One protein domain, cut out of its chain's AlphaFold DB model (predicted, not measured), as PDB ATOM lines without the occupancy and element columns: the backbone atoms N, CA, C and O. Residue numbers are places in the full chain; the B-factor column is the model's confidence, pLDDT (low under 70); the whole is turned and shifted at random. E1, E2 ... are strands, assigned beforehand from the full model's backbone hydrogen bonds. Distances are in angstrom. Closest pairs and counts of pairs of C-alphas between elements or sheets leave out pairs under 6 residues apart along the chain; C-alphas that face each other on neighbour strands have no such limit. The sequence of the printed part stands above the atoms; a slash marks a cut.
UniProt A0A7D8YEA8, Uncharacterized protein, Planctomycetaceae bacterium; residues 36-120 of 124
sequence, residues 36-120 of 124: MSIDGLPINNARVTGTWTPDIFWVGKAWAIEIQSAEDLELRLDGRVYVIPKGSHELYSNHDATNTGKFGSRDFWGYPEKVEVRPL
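Overview. This is residues 36 to 120 of the 124 residues of an uncharacterized protein of Planctomycetaceae bacterium (UniProt A0A7D8YEA8). Two three-stranded sheets are partly face to face, a longer one of E1, E2 and E5 and a shorter one of E4, E3 and E6, with the chain passing between them at one end through the tight links E2 to E3 and E4 to E5. The hairpin of E1 and E2 makes the long axis, and a long loop, residues 94 to 114, leads from the longer sheet back to the shorter one. The printed part has 85 residues, with no named helix and six named strands, E1 to E6 in order; the sheet orders are E1 - E2 - E5 and E4 - E3 - E6, both antiparallel throughout. The class is all strand, though under half of the residues, 40 of 85, are in named elements. The whole is compact, with a radius of gyration of the C-alphas of 12.4 A, but elongated, spanning 38 by 23 by 20 A.

Along the chain. Start at Met 36 and read on to C-alpha 46 at (19.098, -44.596, 24.872), where E1, residues 46 to 54, begins; it runs 26.6 A to C-alpha 54 at (5.660, -43.405, 47.784). E2, residues 61 to 69, comes next and covers 26.3 A. Then find E3, residues 73 to 77, 13.0 A long, and E4, residues 80 to 84, 12.7 A long. E5, residues 87 to 93, covers 19.7 A. E6, residues 115 to 119, is 14.0 A long and ends at C-alpha 119 at (12.437, -43.444, 18.804).

Arrangement. Look first at the hairpin of E1 and E2, antiparallel at 169 degrees: N 47 and O 68 are within hydrogen-bond range at 2.8 A. E2, the inner strand, is antiparallel to E5 at 172 degrees, with N 65 and O 91 2.8 A apart. In the other sheet, E3 and E4 form a hairpin, antiparallel at 150 degrees, where N 75 and O 82 are 2.8 A apart. E3 is antiparallel to E6 at 161 degrees, with N 76 and O 116 2.8 A apart. E2 and E3 meet only through their link, and so do E4 and E5. E1 and E6 are only just apart, their closest C-alphas at 8.3 A, and E2 and E4 likewise at 8.4 A.

Size, cuts and confidence. The two C-alphas farthest apart are those of Asn 44 and Phe 57, 38.2 A. The printed part has no cut from 36 to 120. The link E5 to E6 is long, with 21 residues; E1 to E2 is short. Check the B-factor column: the mean pLDDT of the printed part is 81.3, and residues 56 to 60 and 95 to 109 are under 70.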
ATOM      1  N   MET A  36       9.281 -49.137  37.446       90.19
ATOM      2  CA  MET A  36       8.180 -48.946  36.510       90.19
ATOM      3  C   MET A  36       8.393 -49.828  35.278       90.19
ATOM      4  O   MET A  36       9.497 -49.890  34.735       90.19
ATOM      5  N   SER A  37       7.336 -50.503  34.827       91.94
ATOM      6  CA  SER A  37       7.353 -51.189  33.535       91.94
ATOM      7  C   SER A  37       7.232 -50.147  32.423       91.94
ATOM      8  O   SER A  37       6.323 -49.321  32.457       91.94
ATOM      9  N   ILE A  38       8.179 -50.161  31.485       93.38
ATOM     10  CA  ILE A  38       8.223 -49.240  30.349       93.38
ATOM     11  C   ILE A  38       8.262 -50.071  29.073       93.38
ATOM     12  O   ILE A  38       9.226 -50.803  28.825       93.38
ATOM     13  N   ASP A  39       7.221 -49.935  28.264       94.62
ATOM     14  CA  ASP A  39       7.131 -50.566  26.955       94.62
ATOM     15  C   ASP A  39       8.095 -49.895  25.963       94.62
ATOM     16  O   ASP A  39       8.364 -48.693  26.033       94.62
ATOM     17  N   GLY A  40       8.599 -50.672  25.003       89.38
ATOM     18  CA  GLY A  40       9.467 -50.171  23.931       89.38
ATOM     19  C   GLY A  40      10.967 -50.176  24.243       89.38
ATOM     20  O   GLY A  40      11.756 -49.755  23.402       89.38
ATOM     21  N   LEU A  41      11.379 -50.696  25.405       89.88
ATOM     22  CA  LEU A  41      12.787 -50.949  25.737       89.88
ATOM     23  C   LEU A  41      13.236 -52.365  25.314       89.88
ATOM     24  O   LEU A  41      12.426 -53.292  25.351       89.88
ATOM     25  N   PRO A  42      14.527 -52.573  24.974       91.62
ATOM     26  CA  PRO A  42      15.602 -51.578  24.898       91.62
ATOM     27  C   PRO A  42      15.533 -50.712  23.627       91.62
ATOM     28  O   PRO A  42      15.072 -51.163  22.583       91.62
ATOM     29  N   ILE A  43      16.063 -49.487  23.704       88.88
ATOM     30  CA  ILE A  43      16.211 -48.568  22.564       88.88
ATOM     31  C   ILE A  43      17.704 -48.352  22.303       88.88
ATOM     32  O   ILE A  43      18.473 -48.095  23.229       88.88
ATOM     33  N   ASN A  44      18.125 -48.448  21.041       88.06
ATOM     34  CA  ASN A  44      19.513 -48.180  20.662       88.06
ATOM     35  C   ASN A  44      19.906 -46.742  21.037       88.06
ATOM     36  O   ASN A  44      19.158 -45.807  20.776       88.06
ATOM     37  N   ASN A  45      21.093 -46.564  21.625       89.44
ATOM     38  CA  ASN A  45      21.628 -45.262  22.053       89.44
ATOM     39  C   ASN A  45      20.775 -44.495  23.084       89.44
ATOM     40  O   ASN A  45      20.972 -43.289  23.260       89.44
ATOM     41  N   ALA A  46      19.870 -45.179  23.788       92.69
ATOM     42  CA  ALA A  46      19.098 -44.596  24.872       92.69
ATOM     43  C   ALA A  46      19.061 -45.506  26.104       92.69
ATOM     44  O   ALA A  46      18.963 -46.730  26.018       92.69
ATOM     45  N   ARG A  47      19.111 -44.880  27.277       95.00
ATOM     46  CA  ARG A  47      18.878 -45.498  28.576       95.00
ATOM     47  C   ARG A  47      17.652 -44.840  29.182       95.00
ATOM     48  O   ARG A  47      17.633 -43.626  29.366       95.00
ATOM     49  N   VAL A  48      16.651 -45.649  29.491       93.25
ATOM     50  CA  VAL A  48      15.423 -45.197  30.141       93.25
ATOM     51  C   VAL A  48      15.199 -46.059  31.367       93.25
ATOM     52  O   VAL A  48      15.226 -47.287  31.278       93.25
ATOM     53  N   THR A  49      14.973 -45.421  32.505       94.75
ATOM     54  CA  THR A  49      14.613 -46.092  33.753       94.75
ATOM     55  C   THR A  49      13.452 -45.364  34.390       94.75
ATOM     56  O   THR A  49      13.474 -44.143  34.485       94.75
ATOM     57  N   GLY A  50      12.448 -46.108  34.845       92.38
ATOM     58  CA  GLY A  50      11.332 -45.543  35.590       92.38
ATOM     59  C   GLY A  50      11.224 -46.159  36.973       92.38
ATOM     60  O   GLY A  50      11.494 -47.350  37.162       92.38
ATOM     61  N   THR A  51      10.809 -45.356  37.940       91.31
ATOM     62  CA  THR A  51      10.619 -45.772  39.326       91.31
ATOM     63  C   THR A  51       9.276 -45.285  39.850       91.31
ATOM     64  O   THR A  51       8.836 -44.170  39.582       91.31
ATOM     65  N   TRP A  52       8.625 -46.148  40.620       87.62
ATOM     66  CA  TRP A  52       7.532 -45.798  41.511       87.62
ATOM     67  C   TRP A  52       8.112 -45.574  42.896       87.62
ATOM     68  O   TRP A  52       8.920 -46.374  43.365       87.62
ATOM     69  N   THR A  53       7.691 -44.508  43.561       83.19
ATOM     70  CA  THR A  53       8.104 -44.192  44.928       83.19
ATOM     71  C   THR A  53       6.875 -43.722  45.704       83.19
ATOM     72  O   THR A  53       6.034 -43.041  45.129       83.19
ATOM     73  N   PRO A  54       6.688 -44.063  46.984       76.69
ATOM     74  CA  PRO A  54       5.660 -43.405  47.784       76.69
ATOM     75  C   PRO A  54       5.983 -41.914  47.940       76.69
ATOM     76  O   PRO A  54       7.153 -41.534  48.051       76.69
ATOM     77  N   ASP A  55       4.944 -41.084  47.927       70.69
ATOM     78  CA  ASP A  55       5.097 -39.642  48.107       70.69
ATOM     79  C   ASP A  55       5.453 -39.294  49.562       70.69
ATOM     80  O   ASP A  55       5.127 -40.038  50.494       70.69
ATOM     81  N   ILE A  56       6.102 -38.144  49.758       63.97
ATOM     82  CA  ILE A  56       6.372 -37.594  51.090       63.97
ATOM     83  C   ILE A  56       5.016 -37.366  51.781       63.97
ATOM     84  O   ILE A  56       4.081 -36.848  51.178       63.97
ATOM     85  N   PHE A  57       4.896 -37.787  53.043       62.06
ATOM     86  CA  PHE A  57       3.645 -37.845  53.828       62.06
ATOM     87  C   PHE A  57       2.661 -38.969  53.470       62.06
ATOM     88  O   PHE A  57       1.574 -39.010  54.046       62.06
ATOM     89  N   TRP A  58       3.024 -39.910  52.592       58.91
ATOM     90  CA  TRP A  58       2.234 -41.123  52.309       58.91
ATOM     91  C   TRP A  58       0.821 -40.869  51.761       58.91
ATOM     92  O   TRP A  58      -0.017 -41.769  51.774       58.91
ATOM     93  N   VAL A  59       0.541 -39.658  51.268       63.06
ATOM     94  CA  VAL A  59      -0.788 -39.276  50.754       63.06
ATOM     95  C   VAL A  59      -1.023 -39.814  49.334       63.06
ATOM     96  O   VAL A  59      -2.149 -39.813  48.845       63.06
ATOM     97  N   GLY A  60       0.007 -40.347  48.673       68.62
ATOM     98  CA  GLY A  60      -0.123 -40.877  47.323       68.62
ATOM     99  C   GLY A  60       1.116 -41.591  46.804       68.62
ATOM    100  O   GLY A  60       2.040 -41.938  47.546       68.62
ATOM    101  N   LYS A  61       1.113 -41.824  45.493       74.94
ATOM    102  CA  LYS A  61       2.280 -42.306  44.755       74.94
ATOM    103  C   LYS A  61       3.048 -41.105  44.196       74.94
ATOM    104  O   LYS A  61       2.483 -40.035  43.984       74.94
ATOM    105  N   ALA A  62       4.320 -41.311  43.942       82.69
ATOM    106  CA  ALA A  62       5.178 -40.481  43.126       82.69
ATOM    107  C   ALA A  62       5.870 -41.389  42.106       82.69
ATOM    108  O   ALA A  62       5.984 -42.607  42.295       82.69
ATOM    109  N   TRP A  63       6.326 -40.813  41.008       86.50
ATOM    110  CA  TRP A  63       7.092 -41.539  40.014       86.50
ATOM    111  C   TRP A  63       8.132 -40.650  39.361       86.50
ATOM    112  O   TRP A  63       7.967 -39.432  39.275       86.50
ATOM    113  N   ALA A  64       9.200 -41.287  38.900       88.44
ATOM    114  CA  ALA A  64      10.243 -40.651  38.119       88.44
ATOM    115  C   ALA A  64      10.545 -41.491  36.878       88.44
ATOM    116  O   ALA A  64      10.529 -42.721  36.939       88.44
ATOM    117  N   ILE A  65      10.830 -40.835  35.758       90.62
ATOM    118  CA  ILE A  65      11.401 -41.441  34.558       90.62
ATOM    119  C   ILE A  65      12.673 -40.667  34.228       90.62
ATOM    120  O   ILE A  65      12.634 -39.480  33.904       90.62
ATOM    121  N   GLU A  66      13.801 -41.358  34.294       92.75
ATOM    122  CA  GLU A  66      15.102 -40.857  33.878       92.75
ATOM    123  C   GLU A  66      15.381 -41.333  32.453       92.75
ATOM    124  O   GLU A  66      15.312 -42.528  32.151       92.75
ATOM    125  N   ILE A  67      15.691 -40.389  31.569       92.25
ATOM    126  CA  ILE A  67      15.933 -40.620  30.146       92.25
ATOM    127  C   ILE A  67      17.290 -40.029  29.793       92.25
ATOM    128  O   ILE A  67      17.495 -38.825  29.910       92.25
ATOM    129  N   GLN A  68      18.201 -40.857  29.295       94.44
ATOM    130  CA  GLN A  68      19.452 -40.428  28.686       94.44
ATOM    131  C   GLN A  68      19.502 -40.952  27.255       94.44
ATOM    132  O   GLN A  68      19.611 -42.156  27.045       94.44
ATOM    133  N   SER A  69      19.424 -40.062  26.269       92.81
ATOM    134  CA  SER A  69      19.330 -40.442  24.856       92.81
ATOM    135  C   SER A  69      20.226 -39.590  23.965       92.81
ATOM    136  O   SER A  69      20.332 -38.375  24.155       92.81
ATOM    137  N   ALA A  70      20.850 -40.216  22.965       93.00
ATOM    138  CA  ALA A  70      21.570 -39.510  21.900       93.00
ATOM    139  C   ALA A  70      20.630 -38.897  20.841       93.00
ATOM    140  O   ALA A  70      21.044 -38.027  20.072       93.00
ATOM    141  N   GLU A  71      19.370 -39.329  20.821       92.38
ATOM    142  CA  GLU A  71      18.353 -38.958  19.837       92.38
ATOM    143  C   GLU A  71      17.086 -38.441  20.528       92.38
ATOM    144  O   GLU A  71      16.872 -38.680  21.719       92.38
ATOM    145  N   ASP A  72      16.246 -37.721  19.783       92.06
ATOM    146  CA  ASP A  72      14.929 -37.329  20.286       92.06
ATOM    147  C   ASP A  72      14.039 -38.576  20.395       92.06
ATOM    148  O   ASP A  72      14.013 -39.425  19.499       92.06
ATOM    149  N   LEU A  73      13.294 -38.675  21.490       92.00
ATOM    150  CA  LEU A  73      12.408 -39.790  21.794       92.00
ATOM    151  C   LEU A  73      10.959 -39.324  21.896       92.00
ATOM    152  O   LEU A  73      10.660 -38.169  22.197       92.00
ATOM    153  N   GLU A  74      10.050 -40.260  21.682       93.38
ATOM    154  CA  GLU A  74       8.629 -40.110  21.935       93.38
ATOM    155  C   GLU A  74       8.274 -40.882  23.209       93.38
ATOM    156  O   GLU A  74       8.396 -42.107  23.255       93.38
ATOM    157  N   LEU A  75       7.842 -40.171  24.248       91.38
ATOM    158  CA  LEU A  75       7.305 -40.743  25.477       91.38
ATOM    159  C   LEU A  75       5.779 -40.720  25.408       91.38
ATOM    160  O   LEU A  75       5.178 -39.674  25.169       91.38
ATOM    161  N   ARG A  76       5.144 -41.860  25.666       91.88
ATOM    162  CA  ARG A  76       3.693 -41.985  25.759       91.88
ATOM    163  C   ARG A  76       3.280 -42.354  27.173       91.88
ATOM    164  O   ARG A  76       3.721 -43.377  27.690       91.88
ATOM    165  N   LEU A  77       2.400 -41.548  27.757       90.06
ATOM    166  CA  LEU A  77       1.802 -41.788  29.071       90.06
ATOM    167  C   LEU A  77       0.290 -41.892  28.895       90.06
ATOM    168  O   LEU A  77      -0.347 -40.912  28.507       90.06
ATOM    169  N   ASP A  78      -0.273 -43.084  29.085       89.44
ATOM    170  CA  ASP A  78      -1.705 -43.371  28.884       89.44
ATOM    171  C   ASP A  78      -2.264 -42.843  27.543       89.44
ATOM    172  O   ASP A  78      -3.376 -42.325  27.446       89.44
ATOM    173  N   GLY A  79      -1.458 -42.931  26.481       84.56
ATOM    174  CA  GLY A  79      -1.818 -42.470  25.135       84.56
ATOM    175  C   GLY A  79      -1.550 -40.989  24.849       84.56
ATOM    176  O   GLY A  79      -1.645 -40.584  23.690       84.56
ATOM    177  N   ARG A  80      -1.157 -40.183  25.843       86.19
ATOM    178  CA  ARG A  80      -0.656 -38.816  25.622       86.19
ATOM    179  C   ARG A  80       0.786 -38.862  25.154       86.19
ATOM    180  O   ARG A  80       1.592 -39.565  25.751       86.19
ATOM    181  N   VAL A  81       1.097 -38.113  24.102       87.56
ATOM    182  CA  VAL A  81       2.399 -38.145  23.431       87.56
ATOM    183  C   VAL A  81       3.223 -36.921  23.813       87.56
ATOM    184  O   VAL A  81       2.761 -35.790  23.674       87.56
ATOM    185  N   TYR A  82       4.460 -37.158  24.236       86.69
ATOM    186  CA  TYR A  82       5.443 -36.148  24.605       86.69
ATOM    187  C   TYR A  82       6.717 -36.361  23.799       86.69
ATOM    188  O   TYR A  82       7.225 -37.477  23.709       86.69
ATOM    189  N   VAL A  83       7.260 -35.286  23.237       89.75
ATOM    190  CA  VAL A  83       8.560 -35.329  22.565       89.75
ATOM    191  C   VAL A  83       9.637 -34.966  23.577       89.75
ATOM    192  O   VAL A  83       9.657 -33.850  24.097       89.75
ATOM    193  N   ILE A  84      10.528 -35.915  23.850       89.19
ATOM    194  CA  ILE A  84      11.676 -35.745  24.733       89.19
ATOM    195  C   ILE A  84      12.905 -35.492  23.853       89.19
ATOM    196  O   ILE A  84      13.306 -36.382  23.104       89.19
ATOM    197  N   PRO A  85      13.509 -34.296  23.887       90.25
ATOM    198  CA  PRO A  85      14.665 -33.991  23.063       90.25
ATOM    199  C   PRO A  85      15.872 -34.821  23.503       90.25
ATOM    200  O   PRO A  85      15.953 -35.268  24.649       90.25
ATOM    201  N   LYS A  86      16.858 -34.975  22.623       90.88
ATOM    202  CA  LYS A  86      18.137 -35.606  22.964       90.88
ATOM    203  C   LYS A  86      18.770 -34.970  24.210       90.88
ATOM    204  O   LYS A  86      18.660 -33.762  24.437       90.88
ATOM    205  N   GLY A  87      19.481 -35.772  24.993       90.44
ATOM    206  CA  GLY A  87      20.129 -35.348  26.232       90.44
ATOM    207  C   GLY A  87      19.724 -36.193  27.437       90.44
ATOM    208  O   GLY A  87      19.282 -37.330  27.290       90.44
ATOM    209  N   SER A  88      19.930 -35.627  28.628       91.88
ATOM    210  CA  SER A  88      19.573 -36.234  29.910       91.88
ATOM    211  C   SER A  88      18.408 -35.468  30.520       91.88
ATOM    212  O   SER A  88      18.528 -34.266  30.760       91.88
ATOM    213  N   HIS A  89      17.314 -36.170  30.791       88.38
ATOM    214  CA  HIS A  89      16.081 -35.605  31.325       88.38
ATOM    215  C   HIS A  89      15.568 -36.456  32.474       88.38
ATOM    216  O   HIS A  89      15.636 -37.682  32.435       88.38
ATOM    217  N   GLU A  90      15.023 -35.781  33.475       87.75
ATOM    218  CA  GLU A  90      14.299 -36.395  34.577       87.75
ATOM    219  C   GLU A  90      12.879 -35.838  34.555       87.75
ATOM    220  O   GLU A  90      12.662 -34.621  34.606       87.75
ATOM    221  N   LEU A  91      11.918 -36.743  34.415       85.94
ATOM    222  CA  LEU A  91      10.496 -36.458  34.481       85.94
ATOM    223  C   LEU A  91      10.005 -36.977  35.819       85.94
ATOM    224  O   LEU A  91      10.149 -38.161  36.097       85.94
ATOM    225  N   TYR A  92       9.435 -36.102  36.633       83.12
ATOM    226  CA  TYR A  92       8.994 -36.436  37.978       83.12
ATOM    227  C   TYR A  92       7.572 -35.937  38.196       83.12
ATOM    228  O   TYR A  92       7.252 -34.806  37.816       83.12
ATOM    229  N   SER A  93       6.744 -36.765  38.833       80.56
ATOM    230  CA  SER A  93       5.437 -36.344  39.325       80.56
ATOM    231  C   SER A  93       5.093 -36.966  40.671       80.56
ATOM    232  O   SER A  93       5.379 -38.134  40.932       80.56
ATOM    233  N   ASN A  94       4.444 -36.176  41.520       77.56
ATOM    234  CA  ASN A  94       3.953 -36.563  42.836       77.56
ATOM    235  C   ASN A  94       2.568 -35.957  43.126       77.56
ATOM    236  O   ASN A  94       2.018 -35.223  42.306       77.56
ATOM    237  N   HIS A  95       1.977 -36.285  44.279       69.38
ATOM    238  CA  HIS A  95       0.604 -35.901  44.620       69.38
ATOM    239  C   HIS A  95       0.469 -34.401  44.954       69.38
ATOM    240  O   HIS A  95      -0.635 -33.859  44.912       69.38
ATOM    241  N   ASP A  96       1.543 -33.690  45.291       63.78
ATOM    242  CA  ASP A  96       1.469 -32.267  45.671       63.78
ATOM    243  C   ASP A  96       1.710 -31.283  44.506       63.78
ATOM    244  O   ASP A  96       1.684 -30.067  44.706       63.78
ATOM    245  N   ALA A  97       1.892 -31.788  43.281       56.56
ATOM    246  CA  ALA A  97       2.182 -30.996  42.079       56.56
ATOM    247  C   ALA A  97       3.470 -30.171  42.154       56.56
ATOM    248  O   ALA A  97       3.683 -29.298  41.302       56.56
ATOM    249  N   THR A  98       4.369 -30.470  43.096       56.34
ATOM    250  CA  THR A  98       5.737 -29.951  43.085       56.34
ATOM    251  C   THR A  98       6.569 -30.743  42.075       56.34
ATOM    252  O   THR A  98       7.535 -31.428  42.391       56.34
ATOM    253  N   ASN A  99       6.185 -30.644  40.800       52.16
ATOM    254  CA  ASN A  99       6.930 -31.218  39.685       52.16
ATOM    255  C   ASN A  99       8.290 -30.505  39.580       52.16
ATOM    256  O   ASN A  99       8.420 -29.448  38.957       52.16
ATOM    257  N   THR A 100       9.312 -31.062  40.224       48.38
ATOM    258  CA  THR A 100      10.696 -30.592  40.158       48.38
ATOM    259  C   THR A 100      11.423 -31.313  39.027       48.38
ATOM    260  O   THR A 100      12.164 -32.258  39.254       48.38
ATOM    261  N   GLY A 101      11.206 -30.883  37.786       45.38
ATOM    262  CA  GLY A 101      11.919 -31.418  36.624       45.38
ATOM    263  C   GLY A 101      11.666 -30.568  35.385       45.38
ATOM    264  O   GLY A 101      10.538 -30.164  35.128       45.38
ATOM    265  N   LYS A 102      12.722 -30.231  34.641       52.25
ATOM    266  CA  LYS A 102      12.789 -29.218  33.562       52.25
ATOM    267  C   LYS A 102      11.985 -29.520  32.275       52.25
ATOM    268  O   LYS A 102      12.345 -29.024  31.211       52.25
ATOM    269  N   PHE A 103      10.877 -30.249  32.345       48.84
ATOM    270  CA  PHE A 103       9.974 -30.464  31.212       48.84
ATOM    271  C   PHE A 103       8.516 -30.249  31.652       48.84
ATOM    272  O   PHE A 103       8.004 -30.996  32.475       48.84
ATOM    273  N   GLY A 104       7.880 -29.183  31.136       45.47
ATOM    274  CA  GLY A 104       6.429 -28.905  31.177       45.47
ATOM    275  C   GLY A 104       5.680 -29.330  32.446       45.47
ATOM    276  O   GLY A 104       4.941 -30.309  32.434       45.47
ATOM    277  N   SER A 105       5.831 -28.570  33.532       46.47
ATOM    278  CA  SER A 105       5.453 -28.905  34.918       46.47
ATOM    279  C   SER A 105       3.956 -29.124  35.228       46.47
ATOM    280  O   SER A 105       3.573 -29.128  36.399       46.47
ATOM    281  N   ARG A 106       3.088 -29.349  34.234       51.88
ATOM    282  CA  ARG A 106       1.672 -29.718  34.439       51.88
ATOM    283  C   ARG A 106       1.169 -30.865  33.570       51.88
ATOM    284  O   ARG A 106       0.132 -31.435  33.901       51.88
ATOM    285  N   ASP A 107       1.880 -31.235  32.508       55.38
ATOM    286  CA  ASP A 107       1.346 -32.233  31.579       55.38
ATOM    287  C   ASP A 107       1.543 -33.670  32.074       55.38
ATOM    288  O   ASP A 107       0.860 -34.579  31.604       55.38
ATOM    289  N   PHE A 108       2.427 -33.858  33.056       67.50
ATOM    290  CA  PHE A 108       2.792 -35.142  33.656       67.50
ATOM    291  C   PHE A 108       1.973 -35.491  34.908       67.50
ATOM    292  O   PHE A 108       2.406 -36.291  35.727       67.50
ATOM    293  N   TRP A 109       0.796 -34.886  35.083       65.44
ATOM    294  CA  TRP A 109      -0.043 -35.129  36.255       65.44
ATOM    295  C   TRP A 109      -0.731 -36.496  36.228       65.44
ATOM    296  O   TRP A 109      -1.345 -36.869  35.229       65.44
ATOM    297  N   GLY A 110      -0.719 -37.176  37.376       74.31
ATOM    298  CA  GLY A 110      -1.415 -38.441  37.600       74.31
ATOM    299  C   GLY A 110      -0.465 -39.625  37.756       74.31
ATOM    300  O   GLY A 110       0.747 -39.469  37.894       74.31
ATOM    301  N   TYR A 111      -1.038 -40.825  37.762       81.25
ATOM    302  CA  TYR A 111      -0.304 -42.078  37.915       81.25
ATOM    303  C   TYR A 111      -0.457 -42.880  36.630       81.25
ATOM    304  O   TYR A 111      -1.483 -43.544  36.492       81.25
ATOM    305  N   PRO A 112       0.502 -42.795  35.689       85.81
ATOM    306  CA  PRO A 112       0.350 -43.473  34.418       85.81
ATOM    307  C   PRO A 112       0.264 -44.982  34.629       85.81
ATOM    308  O   PRO A 112       1.116 -45.574  35.292       85.81
ATOM    309  N   GLU A 113      -0.769 -45.607  34.074       86.94
ATOM    310  CA  GLU A 113      -0.918 -47.064  34.099       86.94
ATOM    311  C   GLU A 113      -0.092 -47.706  32.987       86.94
ATOM    312  O   GLU A 113       0.396 -48.830  33.135       86.94
ATOM    313  N   LYS A 114       0.100 -46.971  31.886       90.19
ATOM    314  CA  LYS A 114       0.902 -47.389  30.747       90.19
ATOM    315  C   LYS A 114       1.940 -46.336  30.380       90.19
ATOM    316  O   LYS A 114       1.606 -45.199  30.041       90.19
ATOM    317  N   VAL A 115       3.201 -46.764  30.369       92.44
ATOM    318  CA  VAL A 115       4.353 -45.953  29.969       92.44
ATOM    319  C   VAL A 115       5.061 -46.633  28.814       92.44
ATOM    320  O   VAL A 115       5.432 -47.799  28.903       92.44
ATOM    321  N   GLU A 116       5.251 -45.902  27.726       94.12
ATOM    322  CA  GLU A 116       5.892 -46.408  26.520       94.12
ATOM    323  C   GLU A 116       6.894 -45.384  25.987       94.12
ATOM    324  O   GLU A 116       6.604 -44.189  25.952       94.12
ATOM    325  N   VAL A 117       8.062 -45.845  25.540       92.75
ATOM    326  CA  VAL A 117       9.061 -44.998  24.881       92.75
ATOM    327  C   VAL A 117       9.374 -45.547  23.499       92.75
ATOM    328  O   VAL A 117       9.524 -46.750  23.309       92.75
ATOM    329  N   ARG A 118       9.475 -44.655  22.514       93.69
ATOM    330  CA  ARG A 118       9.819 -44.991  21.131       93.69
ATOM    331  C   ARG A 118      10.853 -44.005  20.582       93.69
ATOM    332  O   ARG A 118      10.866 -42.851  21.011       93.69
ATOM    333  N   PRO A 119      11.693 -44.404  19.612       90.88
ATOM    334  CA  PRO A 119      12.437 -43.444  18.804       90.88
ATOM    335  C   PRO A 119      11.469 -42.471  18.130       90.88
ATOM    336  O   PRO A 119      10.411 -42.890  17.648       90.88
ATOM    337  N   LEU A 120      11.817 -41.183  18.080       87.25
ATOM    338  CA  LEU A 120      11.011 -40.223  17.339       87.25
ATOM    339  C   LEU A 120      11.137 -40.542  15.844       87.25
ATOM    340  O   LEU A 120      12.136 -40.203  15.208       87.25
TER     341      LEU A 120